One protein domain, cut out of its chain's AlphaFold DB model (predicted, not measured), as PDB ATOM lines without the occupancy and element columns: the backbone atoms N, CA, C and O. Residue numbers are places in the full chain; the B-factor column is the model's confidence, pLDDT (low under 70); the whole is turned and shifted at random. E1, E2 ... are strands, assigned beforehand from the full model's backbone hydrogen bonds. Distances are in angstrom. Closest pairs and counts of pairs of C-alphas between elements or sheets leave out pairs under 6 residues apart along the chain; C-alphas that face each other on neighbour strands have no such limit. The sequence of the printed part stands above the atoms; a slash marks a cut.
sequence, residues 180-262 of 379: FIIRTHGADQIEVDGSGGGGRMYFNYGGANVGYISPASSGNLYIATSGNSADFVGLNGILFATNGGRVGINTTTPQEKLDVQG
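What this domain is: This is residues 180 to 262 of the 379 residues of an uncharacterized protein of Emticicia sp. BO119 (UniProt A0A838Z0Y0). One strongly twisted sheet of five strands, E1 to E5, winds back and forth like a zigzag; beyond its E5 edge the loop of residues 226 to 246 leads on to a small separate pair of strands, E6 and E7, at the far end from E1. The printed part has 83 residues with no named helix and seven named strands, E1 to E7 in chain order; the class is all strand, though the strands hold 37 of the 83 residues. The large sheet has the order E1, E2, E3, E4, E5, antiparallel throughout, and the small one pairs E6 and E7 in parallel. The whole is loose, with a radius of gyration of the C-alphas of 15.0 A and spans of 43 by 30 by 18 A.

Where its parts are: Find C-alpha 180 at (98.886, 120.592, 268.083); from there E1 runs over residues 180 to 184. Next come E2, residues 187 to 193, 16.8 A long, and E3, residues 200 to 205, 16.5 A. E4, residues 208 to 215, is the longest strand at 21.2 A and bends by 52 degrees at residue 211. E5 covers residues 221 to 225, ending at C-alpha 225, (95.916, 130.859, 251.347). Past the long link look for E6, residues 247 to 249, and E7, residues 258 to 260, each 6.5 A, with C-alpha 260 at (89.295, 130.293, 230.201).

How they stand to each other: Start at the large sheet, a meander, each strand the antiparallel neighbour of the one before; E1 and E5 are its edge strands. E1 and E2 form a hairpin at 166 degrees, with N 182 and O 190 2.9 A apart, within hydrogen-bond range. The hairpin E2 and E3, at 168 degrees, has N 202 and O 191 at 2.8 A. In the hairpin E3 and E4, at 158 degrees, look at N 203 and O 211, 2.8 A. In the hairpin E4 and E5, at 167 degrees, N 212 and O 224 are 2.8 A apart. E6 and E7 are parallel at 8 degrees; N 249 and O 259 are 2.9 A apart, and the C-alphas of Val 247 and Leu 258, which face each other, 4.8 A. E5 and E6 are apart.

The domain as a whole: The two C-alphas farthest apart are those of Gly 186 and Gly 262, at 43.4 A. The printed part has no cut, and its one long link is E5 to E6, with 21 residues. The mean pLDDT of the printed part is 77.8; look for values under 70 at residues 195 to 198, 217 to 219 and 227 to 245.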
ATOM      1  N   PHE A 180      98.215 121.832 268.477       92.75
ATOM      2  CA  PHE A 180      98.886 120.592 268.083       92.75
ATOM      3  C   PHE A 180      99.731 120.868 266.841       92.75
ATOM      4  O   PHE A 180      99.202 121.293 265.818       92.75
ATOM      5  N   ILE A 181     101.042 120.660 266.939       92.50
ATOM      6  CA  ILE A 181     101.995 121.076 265.912       92.50
ATOM      7  C   ILE A 181     102.844 119.881 265.483       92.50
ATOM      8  O   ILE A 181     103.450 119.209 266.317       92.50
ATOM      9  N   ILE A 182     102.932 119.655 264.172       92.56
ATOM     10  CA  ILE A 182     103.893 118.731 263.569       92.56
ATOM     11  C   ILE A 182     105.057 119.564 263.033       92.56
ATOM     12  O   ILE A 182     104.922 120.289 262.043       92.56
ATOM     13  N   ARG A 183     106.205 119.457 263.707       92.94
ATOM     14  CA  ARG A 183     107.443 120.177 263.383       92.94
ATOM     15  C   ARG A 183     108.465 119.233 262.763       92.94
ATOM     16  O   ARG A 183     108.710 118.157 263.299       92.94
ATOM     17  N   THR A 184     109.117 119.653 261.683       91.06
ATOM     18  CA  THR A 184     110.259 118.931 261.097       91.06
ATOM     19  C   THR A 184     111.365 119.918 260.735       91.06
ATOM     20  O   THR A 184     111.094 121.067 260.396       91.06
ATOM     21  N   HIS A 185     112.628 119.498 260.863       91.44
ATOM     22  CA  HIS A 185     113.803 120.318 260.518       91.44
ATOM     23  C   HIS A 185     113.799 121.734 261.138       91.44
ATOM     24  O   HIS A 185     114.251 122.695 260.525       91.44
ATOM     25  N   GLY A 186     113.253 121.884 262.351       87.19
ATOM     26  CA  GLY A 186     113.177 123.172 263.051       87.19
ATOM     27  C   GLY A 186     112.008 124.085 262.646       87.19
ATOM     28  O   GLY A 186     111.803 125.102 263.310       87.19
ATOM     29  N   ALA A 187     111.184 123.712 261.664       82.56
ATOM     30  CA  ALA A 187     110.041 124.500 261.197       82.56
ATOM     31  C   ALA A 187     108.704 123.772 261.394       82.56
ATOM     32  O   ALA A 187     108.594 122.563 261.165       82.56
ATOM     33  N   ASP A 188     107.680 124.518 261.806       90.88
ATOM     34  CA  ASP A 188     106.317 124.001 261.933       90.88
ATOM     35  C   ASP A 188     105.739 123.781 260.544       90.88
ATOM     36  O   ASP A 188     105.775 124.698 259.730       90.88
ATOM     37  N   GLN A 189     105.239 122.576 260.271       87.06
ATOM     38  CA  GLN A 189     104.709 122.193 258.957       87.06
ATOM     39  C   GLN A 189     103.184 122.185 258.955       87.06
ATOM     40  O   GLN A 189     102.552 122.709 258.039       87.06
ATOM     41  N   ILE A 190     102.611 121.587 260.001       87.31
ATOM     42  CA  ILE A 190     101.173 121.476 260.214       87.31
ATOM     43  C   ILE A 190     100.870 121.975 261.612       87.31
ATOM     44  O   ILE A 190     101.534 121.590 262.577       87.31
ATOM     45  N   GLU A 191      99.824 122.775 261.717       89.25
ATOM     46  CA  GLU A 191      99.300 123.232 262.991       89.25
ATOM     47  C   GLU A 191      97.789 123.033 263.019       89.25
ATOM     48  O   GLU A 191      97.086 123.447 262.101       89.25
ATOM     49  N   VAL A 192      97.305 122.388 264.077       89.44
ATOM     50  CA  VAL A 192      95.882 122.212 264.347       89.44
ATOM     51  C   VAL A 192      95.488 123.089 265.526       89.44
ATOM     52  O   VAL A 192      96.015 122.935 266.633       89.44
ATOM     53  N   ASP A 193      94.545 123.991 265.271       83.38
ATOM     54  CA  ASP A 193      94.002 124.932 266.249       83.38
ATOM     55  C   ASP A 193      92.488 124.732 266.416       83.38
ATOM     56  O   ASP A 193      91.763 124.529 265.442       83.38
ATOM     57  N   GLY A 194      92.019 124.787 267.664       70.94
ATOM     58  CA  GLY A 194      90.603 124.756 268.035       70.94
ATOM     59  C   GLY A 194      90.048 126.113 268.487       70.94
ATOM     60  O   GLY A 194      88.863 126.202 268.823       70.94
ATOM     61  N   SER A 195      90.870 127.166 268.526       63.25
ATOM     62  CA  SER A 195      90.448 128.500 268.939       63.25
ATOM     63  C   SER A 195      89.443 129.078 267.922       63.25
ATOM     64  O   SER A 195      89.701 129.166 266.724       63.25
ATOM     65  N   GLY A 196      88.225 129.405 268.372       58.22
ATOM     66  CA  GLY A 196      87.182 129.997 267.513       58.22
ATOM     67  C   GLY A 196      86.116 129.049 266.937       58.22
ATOM     68  O   GLY A 196      85.377 129.458 266.044       58.22
ATOM     69  N   GLY A 197      85.978 127.819 267.451       58.25
ATOM     70  CA  GLY A 197      84.767 126.998 267.259       58.25
ATOM     71  C   GLY A 197      84.753 126.048 266.052       58.25
ATOM     72  O   GLY A 197      83.772 125.332 265.867       58.25
ATOM     73  N   GLY A 198      85.831 125.974 265.267       67.75
ATOM     74  CA  GLY A 198      86.020 124.964 264.222       67.75
ATOM     75  C   GLY A 198      87.500 124.622 264.073       67.75
ATOM     76  O   GLY A 198      88.321 125.529 263.991       67.75
ATOM     77  N   GLY A 199      87.845 123.329 264.078       77.56
ATOM     78  CA  GLY A 199      89.240 122.882 264.005       77.56
ATOM     79  C   GLY A 199      89.891 123.285 262.682       77.56
ATOM     80  O   GLY A 199      89.440 122.840 261.630       77.56
ATOM     81  N   ARG A 200      90.933 124.114 262.720       85.31
ATOM     82  CA  ARG A 200      91.682 124.543 261.530       85.31
ATOM     83  C   ARG A 200      92.977 123.769 261.421       85.31
ATOM     84  O   ARG A 200      93.649 123.588 262.426       85.31
ATOM     85  N   MET A 201      93.335 123.367 260.207       90.19
ATOM     86  CA  MET A 201      94.644 122.816 259.875       90.19
ATOM     87  C   MET A 201      95.394 123.821 259.005       90.19
ATOM     88  O   MET A 201      95.018 124.055 257.859       90.19
ATOM     89  N   TYR A 202      96.450 124.410 259.542       88.38
ATOM     90  CA  TYR A 202      97.332 125.324 258.830       88.38
ATOM     91  C   TYR A 202      98.458 124.551 258.139       88.38
ATOM     92  O   TYR A 202      99.030 123.628 258.721       88.38
ATOM     93  N   PHE A 203      98.788 124.960 256.917       89.25
ATOM     94  CA  PHE A 203      99.943 124.502 256.149       89.25
ATOM     95  C   PHE A 203     100.968 125.624 256.098       89.25
ATOM     96  O   PHE A 203     100.650 126.760 255.726       89.25
ATOM     97  N   ASN A 204     102.199 125.302 256.467       88.31
ATOM     98  CA  ASN A 204     103.268 126.275 256.605       88.31
ATOM     99  C   ASN A 204     104.408 125.981 255.621       88.31
ATOM    100  O   ASN A 204     104.721 124.825 255.343       88.31
ATOM    101  N   TYR A 205     105.066 127.031 255.133       87.25
ATOM    102  CA  TYR A 205     106.290 126.948 254.335       87.25
ATOM    103  C   TYR A 205     107.317 127.935 254.892       87.25
ATOM    104  O   TYR A 205     107.008 129.101 255.128       87.25
ATOM    105  N   GLY A 206     108.536 127.463 255.177       84.25
ATOM    106  CA  GLY A 206     109.577 128.294 255.800       84.25
ATOM    107  C   GLY A 206     109.213 128.834 257.193       84.25
ATOM    108  O   GLY A 206     109.763 129.845 257.614       84.25
ATOM    109  N   GLY A 207     108.274 128.192 257.901       80.50
ATOM    110  CA  GLY A 207     107.783 128.638 259.213       80.50
ATOM    111  C   GLY A 207     106.704 129.729 259.169       80.50
ATOM    112  O   GLY A 207     106.229 130.136 260.226       80.50
ATOM    113  N   ALA A 208     106.290 130.175 257.982       85.50
ATOM    114  CA  ALA A 208     105.148 131.066 257.794       85.50
ATOM    115  C   ALA A 208     103.926 130.274 257.315       85.50
ATOM    116  O   ALA A 208     104.063 129.333 256.530       85.50
ATOM    117  N   ASN A 209     102.728 130.663 257.756       87.94
ATOM    118  CA  ASN A 209     101.497 130.110 257.204       87.94
ATOM    119  C   ASN A 209     101.376 130.499 255.730       87.94
ATOM    120  O   ASN A 209     101.578 131.660 255.402       87.94
ATOM    121  N   VAL A 210     101.055 129.535 254.867       86.88
ATOM    122  CA  VAL A 210     100.794 129.772 253.435       86.88
ATOM    123  C   VAL A 210      99.386 129.372 253.024       86.88
ATOM    124  O   VAL A 210      98.909 129.781 251.970       86.88
ATOM    125  N   GLY A 211      98.685 128.623 253.873       87.38
ATOM    126  CA  GLY A 211      97.284 128.302 253.677       87.38
ATOM    127  C   GLY A 211      96.700 127.477 254.808       87.38
ATOM    128  O   GLY A 211      97.392 127.121 255.763       87.38
ATOM    129  N   TYR A 212      95.411 127.185 254.726       87.44
ATOM    130  CA  TYR A 212      94.713 126.386 255.719       87.44
ATOM    131  C   TYR A 212      93.519 125.644 255.132       87.44
ATOM    132  O   TYR A 212      92.932 126.047 254.126       87.44
ATOM    133  N   ILE A 213      93.143 124.574 255.826       87.50
ATOM    134  CA  ILE A 213      91.871 123.884 255.672       87.50
ATOM    135  C   ILE A 213      91.048 124.118 256.941       87.50
ATOM    136  O   ILE A 213      91.532 123.890 258.049       87.50
ATOM    137  N   SER A 214      89.810 124.593 256.800       85.62
ATOM    138  CA  SER A 214      88.915 124.870 257.934       85.62
ATOM    139  C   SER A 214      87.482 124.471 257.607       85.62
ATOM    140  O   SER A 214      86.981 124.857 256.553       85.62
ATOM    141  N   PRO A 215      86.760 123.789 258.506       76.94
ATOM    142  CA  PRO A 215      85.314 123.726 258.426       76.94
ATOM    143  C   PRO A 215      84.717 125.100 258.757       76.94
ATOM    144  O   PRO A 215      85.314 125.909 259.475       76.94
ATOM    145  N   ALA A 216      83.520 125.340 258.244       72.25
ATOM    146  CA  ALA A 216      82.708 126.509 258.534       72.25
ATOM    147  C   ALA A 216      81.427 126.101 259.252       72.25
ATOM    148  O   ALA A 216      80.847 125.061 258.944       72.25
ATOM    149  N   SER A 217      80.908 126.971 260.119       69.69
ATOM    150  CA  SER A 217      79.579 126.786 260.720       69.69
ATOM    151  C   SER A 217      78.453 126.723 259.677       69.69
ATOM    152  O   SER A 217      77.386 126.194 259.964       69.69
ATOM    153  N   SER A 218      78.702 127.202 258.451       68.12
ATOM    154  CA  SER A 218      77.791 127.088 257.307       68.12
ATOM    155  C   SER A 218      77.788 125.705 256.634       68.12
ATOM    156  O   SER A 218      77.131 125.545 255.611       68.12
ATOM    157  N   GLY A 219      78.555 124.728 257.139       69.44
ATOM    158  CA  GLY A 219      78.669 123.384 256.554       69.44
ATOM    159  C   GLY A 219      79.595 123.291 255.335       69.44
ATOM    160  O   GLY A 219      79.564 122.296 254.617       69.44
ATOM    161  N   ASN A 220      80.408 124.319 255.081       72.50
ATOM    162  CA  ASN A 220      81.383 124.337 253.988       72.50
ATOM    163  C   ASN A 220      82.779 123.948 254.491       72.50
ATOM    164  O   ASN A 220      83.146 124.269 255.621       72.50
ATOM    165  N   LEU A 221      83.573 123.314 253.625       78.94
ATOM    166  CA  LEU A 221      85.018 123.191 253.801       78.94
ATOM    167  C   LEU A 221      85.710 124.367 253.112       78.94
ATOM    168  O   LEU A 221      85.415 124.659 251.957       78.94
ATOM    169  N   TYR A 222      86.619 125.030 253.811       79.06
ATOM    170  CA  TYR A 222      87.435 126.122 253.292       79.06
ATOM    171  C   TYR A 222      88.846 125.612 253.037       79.06
ATOM    172  O   TYR A 222      89.418 124.977 253.920       79.06
ATOM    173  N   ILE A 223      89.391 125.895 251.852       81.75
ATOM    174  CA  ILE A 223      90.789 125.651 251.475       81.75
ATOM    175  C   ILE A 223      91.320 126.976 250.938       81.75
ATOM    176  O   ILE A 223      90.938 127.356 249.834       81.75
ATOM    177  N   ALA A 224      92.138 127.673 251.726       78.31
ATOM    178  CA  ALA A 224      92.523 129.059 251.462       78.31
ATOM    179  C   ALA A 224      94.020 129.306 251.661       78.31
ATOM    180  O   ALA A 224      94.667 128.567 252.403       78.31
ATOM    181  N   THR A 225      94.565 130.361 251.050       80.75
ATOM    182  CA  THR A 225      95.916 130.859 251.347       80.75
ATOM    183  C   THR A 225      95.927 131.793 252.558       80.75
ATOM    184  O   THR A 225      94.910 132.354 252.972       80.75
ATOM    185  N   SER A 226      97.093 131.944 253.182       73.88
ATOM    186  CA  SER A 226      97.279 132.790 254.364       73.88
ATOM    187  C   SER A 226      97.033 134.272 254.060       73.88
ATOM    188  O   SER A 226      97.547 134.790 253.070       73.88
ATOM    189  N   GLY A 227      96.329 134.990 254.939       67.31
ATOM    190  CA  GLY A 227      96.160 136.448 254.830       67.31
ATOM    191  C   GLY A 227      95.147 136.914 253.778       67.31
ATOM    192  O   GLY A 227      94.778 138.086 253.779       67.31
ATOM    193  N   ASN A 228      94.633 136.006 252.950       60.44
ATOM    194  CA  ASN A 228      93.517 136.250 252.054       60.44
ATOM    195  C   ASN A 228      92.342 135.369 252.469       60.44
ATOM    196  O   ASN A 228      92.351 134.159 252.267       60.44
ATOM    197  N   SER A 229      91.266 135.979 252.961       55.47
ATOM    198  CA  SER A 229      89.982 135.299 253.209       55.47
ATOM    199  C   SER A 229      89.282 134.831 251.912       55.47
ATOM    200  O   SER A 229      88.061 134.689 251.903       55.47
ATOM    201  N   ALA A 230      90.015 134.699 250.798       53.34
ATOM    202  CA  ALA A 230      89.514 134.810 249.428       53.34
ATOM    203  C   ALA A 230      89.725 133.580 248.533       53.34
ATOM    204  O   ALA A 230      89.014 133.444 247.538       53.34
ATOM    205  N   ASP A 231      90.623 132.664 248.889       58.38
ATOM    206  CA  ASP A 231      90.811 131.430 248.122       58.38
ATOM    207  C   ASP A 231      89.850 130.371 248.654       58.38
ATOM    208  O   ASP A 231      89.948 129.973 249.810       58.38
ATOM    209  N   PHE A 232      88.859 129.974 247.857       65.19
ATOM    210  CA  PHE A 232      87.783 129.108 248.325       65.19
ATOM    211  C   PHE A 232      87.392 128.069 247.281       65.19
ATOM    212  O   PHE A 232      86.910 128.395 246.201       65.19
ATOM    213  N   VAL A 233      87.527 126.802 247.664       64.06
ATOM    214  CA  VAL A 233      86.761 125.688 247.109       64.06
ATOM    215  C   VAL A 233      85.769 125.271 248.192       64.06
ATOM    216  O   VAL A 233      86.084 124.445 249.044       64.06
ATOM    217  N   GLY A 234      84.579 125.876 248.207       57.03
ATOM    218  CA  GLY A 234      83.506 125.455 249.110       57.03
ATOM    219  C   GLY A 234      82.898 124.130 248.658       57.03
ATOM    220  O   GLY A 234      81.995 124.138 247.838       57.03
ATOM    221  N   LEU A 235      83.361 122.988 249.171       54.44
ATOM    222  CA  LEU A 235      82.843 121.665 248.784       54.44
ATOM    223  C   LEU A 235      81.523 121.329 249.500       54.44
ATOM    224  O   LEU A 235      81.481 120.457 250.363       54.44
ATOM    225  N   ASN A 236      80.432 122.004 249.139       48.72
ATOM    226  CA  ASN A 236      79.065 121.574 249.475       48.72
ATOM    227  C   ASN A 236      78.297 121.261 248.179       48.72
ATOM    228  O   ASN A 236      77.290 121.874 247.842       48.72
ATOM    229  N   GLY A 237      78.880 120.362 247.378       53.44
ATOM    230  CA  GLY A 237      78.320 119.881 246.111       53.44
ATOM    231  C   GLY A 237      78.604 120.727 244.862       53.44
ATOM    232  O   GLY A 237      78.316 120.260 243.765       53.44
ATOM    233  N   ILE A 238      79.177 121.933 244.981       59.09
ATOM    234  CA  ILE A 238      79.478 122.832 243.847       59.09
ATOM    235  C   ILE A 238      80.793 123.590 244.113       59.09
ATOM    236  O   ILE A 238      81.055 123.988 245.239       59.09
ATOM    237  N   LEU A 239      81.618 123.820 243.085       67.06
ATOM    238  CA  LEU A 239      82.820 124.667 243.159       67.06
ATOM    239  C   LEU A 239      82.430 126.160 243.095       67.06
ATOM    240  O   LEU A 239      81.955 126.620 242.060       67.06
ATOM    241  N   PHE A 240      82.658 126.924 244.171       64.19
ATOM    242  CA  PHE A 240      82.370 128.367 244.252       64.19
ATOM    243  C   PHE A 240      83.576 129.177 244.758       64.19
ATOM    244  O   PHE A 240      84.111 128.842 245.813       64.19
ATOM    245  N   ALA A 241      83.930 130.277 244.073       67.38
ATOM    246  CA  ALA A 241      84.940 131.259 244.502       67.38
ATOM    247  C   ALA A 241      84.268 132.507 245.112       67.38
ATOM    248  O   ALA A 241      83.373 133.090 244.497       67.38
ATOM    249  N   THR A 242      84.671 132.920 246.317       58.59
ATOM    250  CA  THR A 242      83.866 133.825 247.164       58.59
ATOM    251  C   THR A 242      84.403 135.252 247.306       58.59
ATOM    252  O   THR A 242      83.615 136.131 247.653       58.59
ATOM    253  N   ASN A 243      85.679 135.542 247.008       50.31
ATOM    254  CA  ASN A 243      86.195 136.916 247.087       50.31
ATOM    255  C   ASN A 243      87.285 137.198 246.034       50.31
ATOM    256  O   ASN A 243      88.148 136.370 245.784       50.31
ATOM    257  N   GLY A 244      87.171 138.318 245.320       62.38
ATOM    258  CA  GLY A 244      87.745 138.521 243.979       62.38
ATOM    259  C   GLY A 244      86.871 137.911 242.872       62.38
ATOM    260  O   GLY A 244      86.648 138.552 241.847       62.38
ATOM    261  N   GLY A 245      86.289 136.729 243.126       66.50
ATOM    262  CA  GLY A 245      85.195 136.136 242.346       66.50
ATOM    263  C   GLY A 245      85.589 135.668 240.946       66.50
ATOM    264  O   GLY A 245      84.735 135.659 240.058       66.50
ATOM    265  N   ARG A 246      86.871 135.337 240.741       79.69
ATOM    266  CA  ARG A 246      87.411 134.942 239.438       79.69
ATOM    267  C   ARG A 246      87.916 133.507 239.451       79.69
ATOM    268  O   ARG A 246      88.716 133.139 240.303       79.69
ATOM    269  N   VAL A 247      87.468 132.719 238.485       85.75
ATOM    270  CA  VAL A 247      87.963 131.372 238.209       85.75
ATOM    271  C   VAL A 247      88.804 131.440 236.942       85.75
ATOM    272  O   VAL A 247      88.280 131.698 235.859       85.75
ATOM    273  N   GLY A 248      90.109 131.223 237.091       85.25
ATOM    274  CA  GLY A 248      91.027 131.044 235.971       85.25
ATOM    275  C   GLY A 248      91.147 129.575 235.606       85.25
ATOM    276  O   GLY A 248      91.534 128.764 236.444       85.25
ATOM    277  N   ILE A 249      90.854 129.224 234.358       89.31
ATOM    278  CA  ILE A 249      91.180 127.910 233.803       89.31
ATOM    279  C   ILE A 249      92.338 128.115 232.831       89.31
ATOM    280  O   ILE A 249      92.188 128.791 231.813       89.31
ATOM    281  N   ASN A 250      93.496 127.538 233.173       89.38
ATOM    282  CA  ASN A 250      94.760 127.709 232.447       89.38
ATOM    283  C   ASN A 250      95.294 129.163 232.429       89.38
ATOM    284  O   ASN A 250      96.018 129.558 231.525       89.38
ATOM    285  N   THR A 251      94.942 129.969 233.436       84.94
ATOM    286  CA  THR A 251      95.476 131.323 233.657       84.94
ATOM    287  C   THR A 251      95.576 131.606 235.153       84.94
ATOM    288  O   THR A 251      94.687 131.233 235.918       84.94
ATOM    289  N   THR A 252      96.653 132.266 235.581       81.81
ATOM    290  CA  THR A 252      96.865 132.683 236.980       81.81
ATOM    291  C   THR A 252      96.453 134.133 237.237       81.81
ATOM    292  O   THR A 252      96.465 134.576 238.381       81.81
ATOM    293  N   THR A 253      96.077 134.882 236.194       84.12
ATOM    294  CA  THR A 253      95.644 136.288 236.288       84.12
ATOM    295  C   THR A 253      94.343 136.524 235.508       84.12
ATOM    296  O   THR A 253      94.364 137.209 234.478       84.12
ATOM    297  N   PRO A 254      93.208 135.953 235.954       88.44
ATOM    298  CA  PRO A 254      91.927 136.081 235.259       88.44
ATOM    299  C   PRO A 254      91.503 137.543 235.066       88.44
ATOM    300  O   PRO A 254      91.479 138.309 236.032       88.44
ATOM    301  N   GLN A 255      91.114 137.923 233.847       87.62
ATOM    302  CA  GLN A 255      90.605 139.269 233.538       87.62
ATOM    303  C   GLN A 255      89.085 139.388 233.688       87.62
ATOM    304  O   GLN A 255      88.568 140.495 233.828       87.62
ATOM    305  N   GLU A 256      88.373 138.258 233.800       86.88
ATOM    306  CA  GLU A 256      86.926 138.173 234.066       86.88
ATOM    307  C   GLU A 256      86.593 137.215 235.222       86.88
ATOM    308  O   GLU A 256      87.485 136.565 235.772       86.88
ATOM    309  N   LYS A 257      85.322 137.165 235.654       86.69
ATOM    310  CA  LYS A 257      84.863 136.234 236.713       86.69
ATOM    311  C   LYS A 257      85.052 134.759 236.344       86.69
ATOM    312  O   LYS A 257      85.258 133.921 237.215       86.69
ATOM    313  N   LEU A 258      84.991 134.443 235.060       89.12
ATOM    314  CA  LEU A 258      85.424 133.168 234.512       89.12
ATOM    315  C   LEU A 258      86.302 133.496 233.311       89.12
ATOM    316  O   LEU A 258      85.812 134.059 232.337       89.12
ATOM    317  N   ASP A 259      87.585 133.175 233.407       87.44
ATOM    318  CA  ASP A 259      88.556 133.377 232.335       87.44
ATOM    319  C   ASP A 259      89.136 132.015 231.955       87.44
ATOM    320  O   ASP A 259      89.750 131.330 232.777       87.44
ATOM    321  N   VAL A 260      88.872 131.592 230.722       92.00
ATOM    322  CA  VAL A 260      89.295 130.293 230.201       92.00
ATOM    323  C   VAL A 260      90.215 130.531 229.018       92.00
ATOM    324  O   VAL A 260      89.766 130.903 227.936       92.00
ATOM    325  N   GLN A 261      91.504 130.249 229.196       90.31
ATOM    326  CA  GLN A 261      92.456 130.199 228.087       90.31
ATOM    327  C   GLN A 261      92.400 128.815 227.432       90.31
ATOM    328  O   GLN A 261      93.257 127.956 227.657       90.31
ATOM    329  N   GLY A 262      91.333 128.583 226.661       89.69
ATOM    330  CA  GLY A 262      91.057 127.315 225.990       89.69
ATOM    331  C   GLY A 262      89.595 127.162 225.568       89.69
ATOM    332  O   GLY A 262      88.833 128.124 225.526       89.69
TER     333      GLY A 262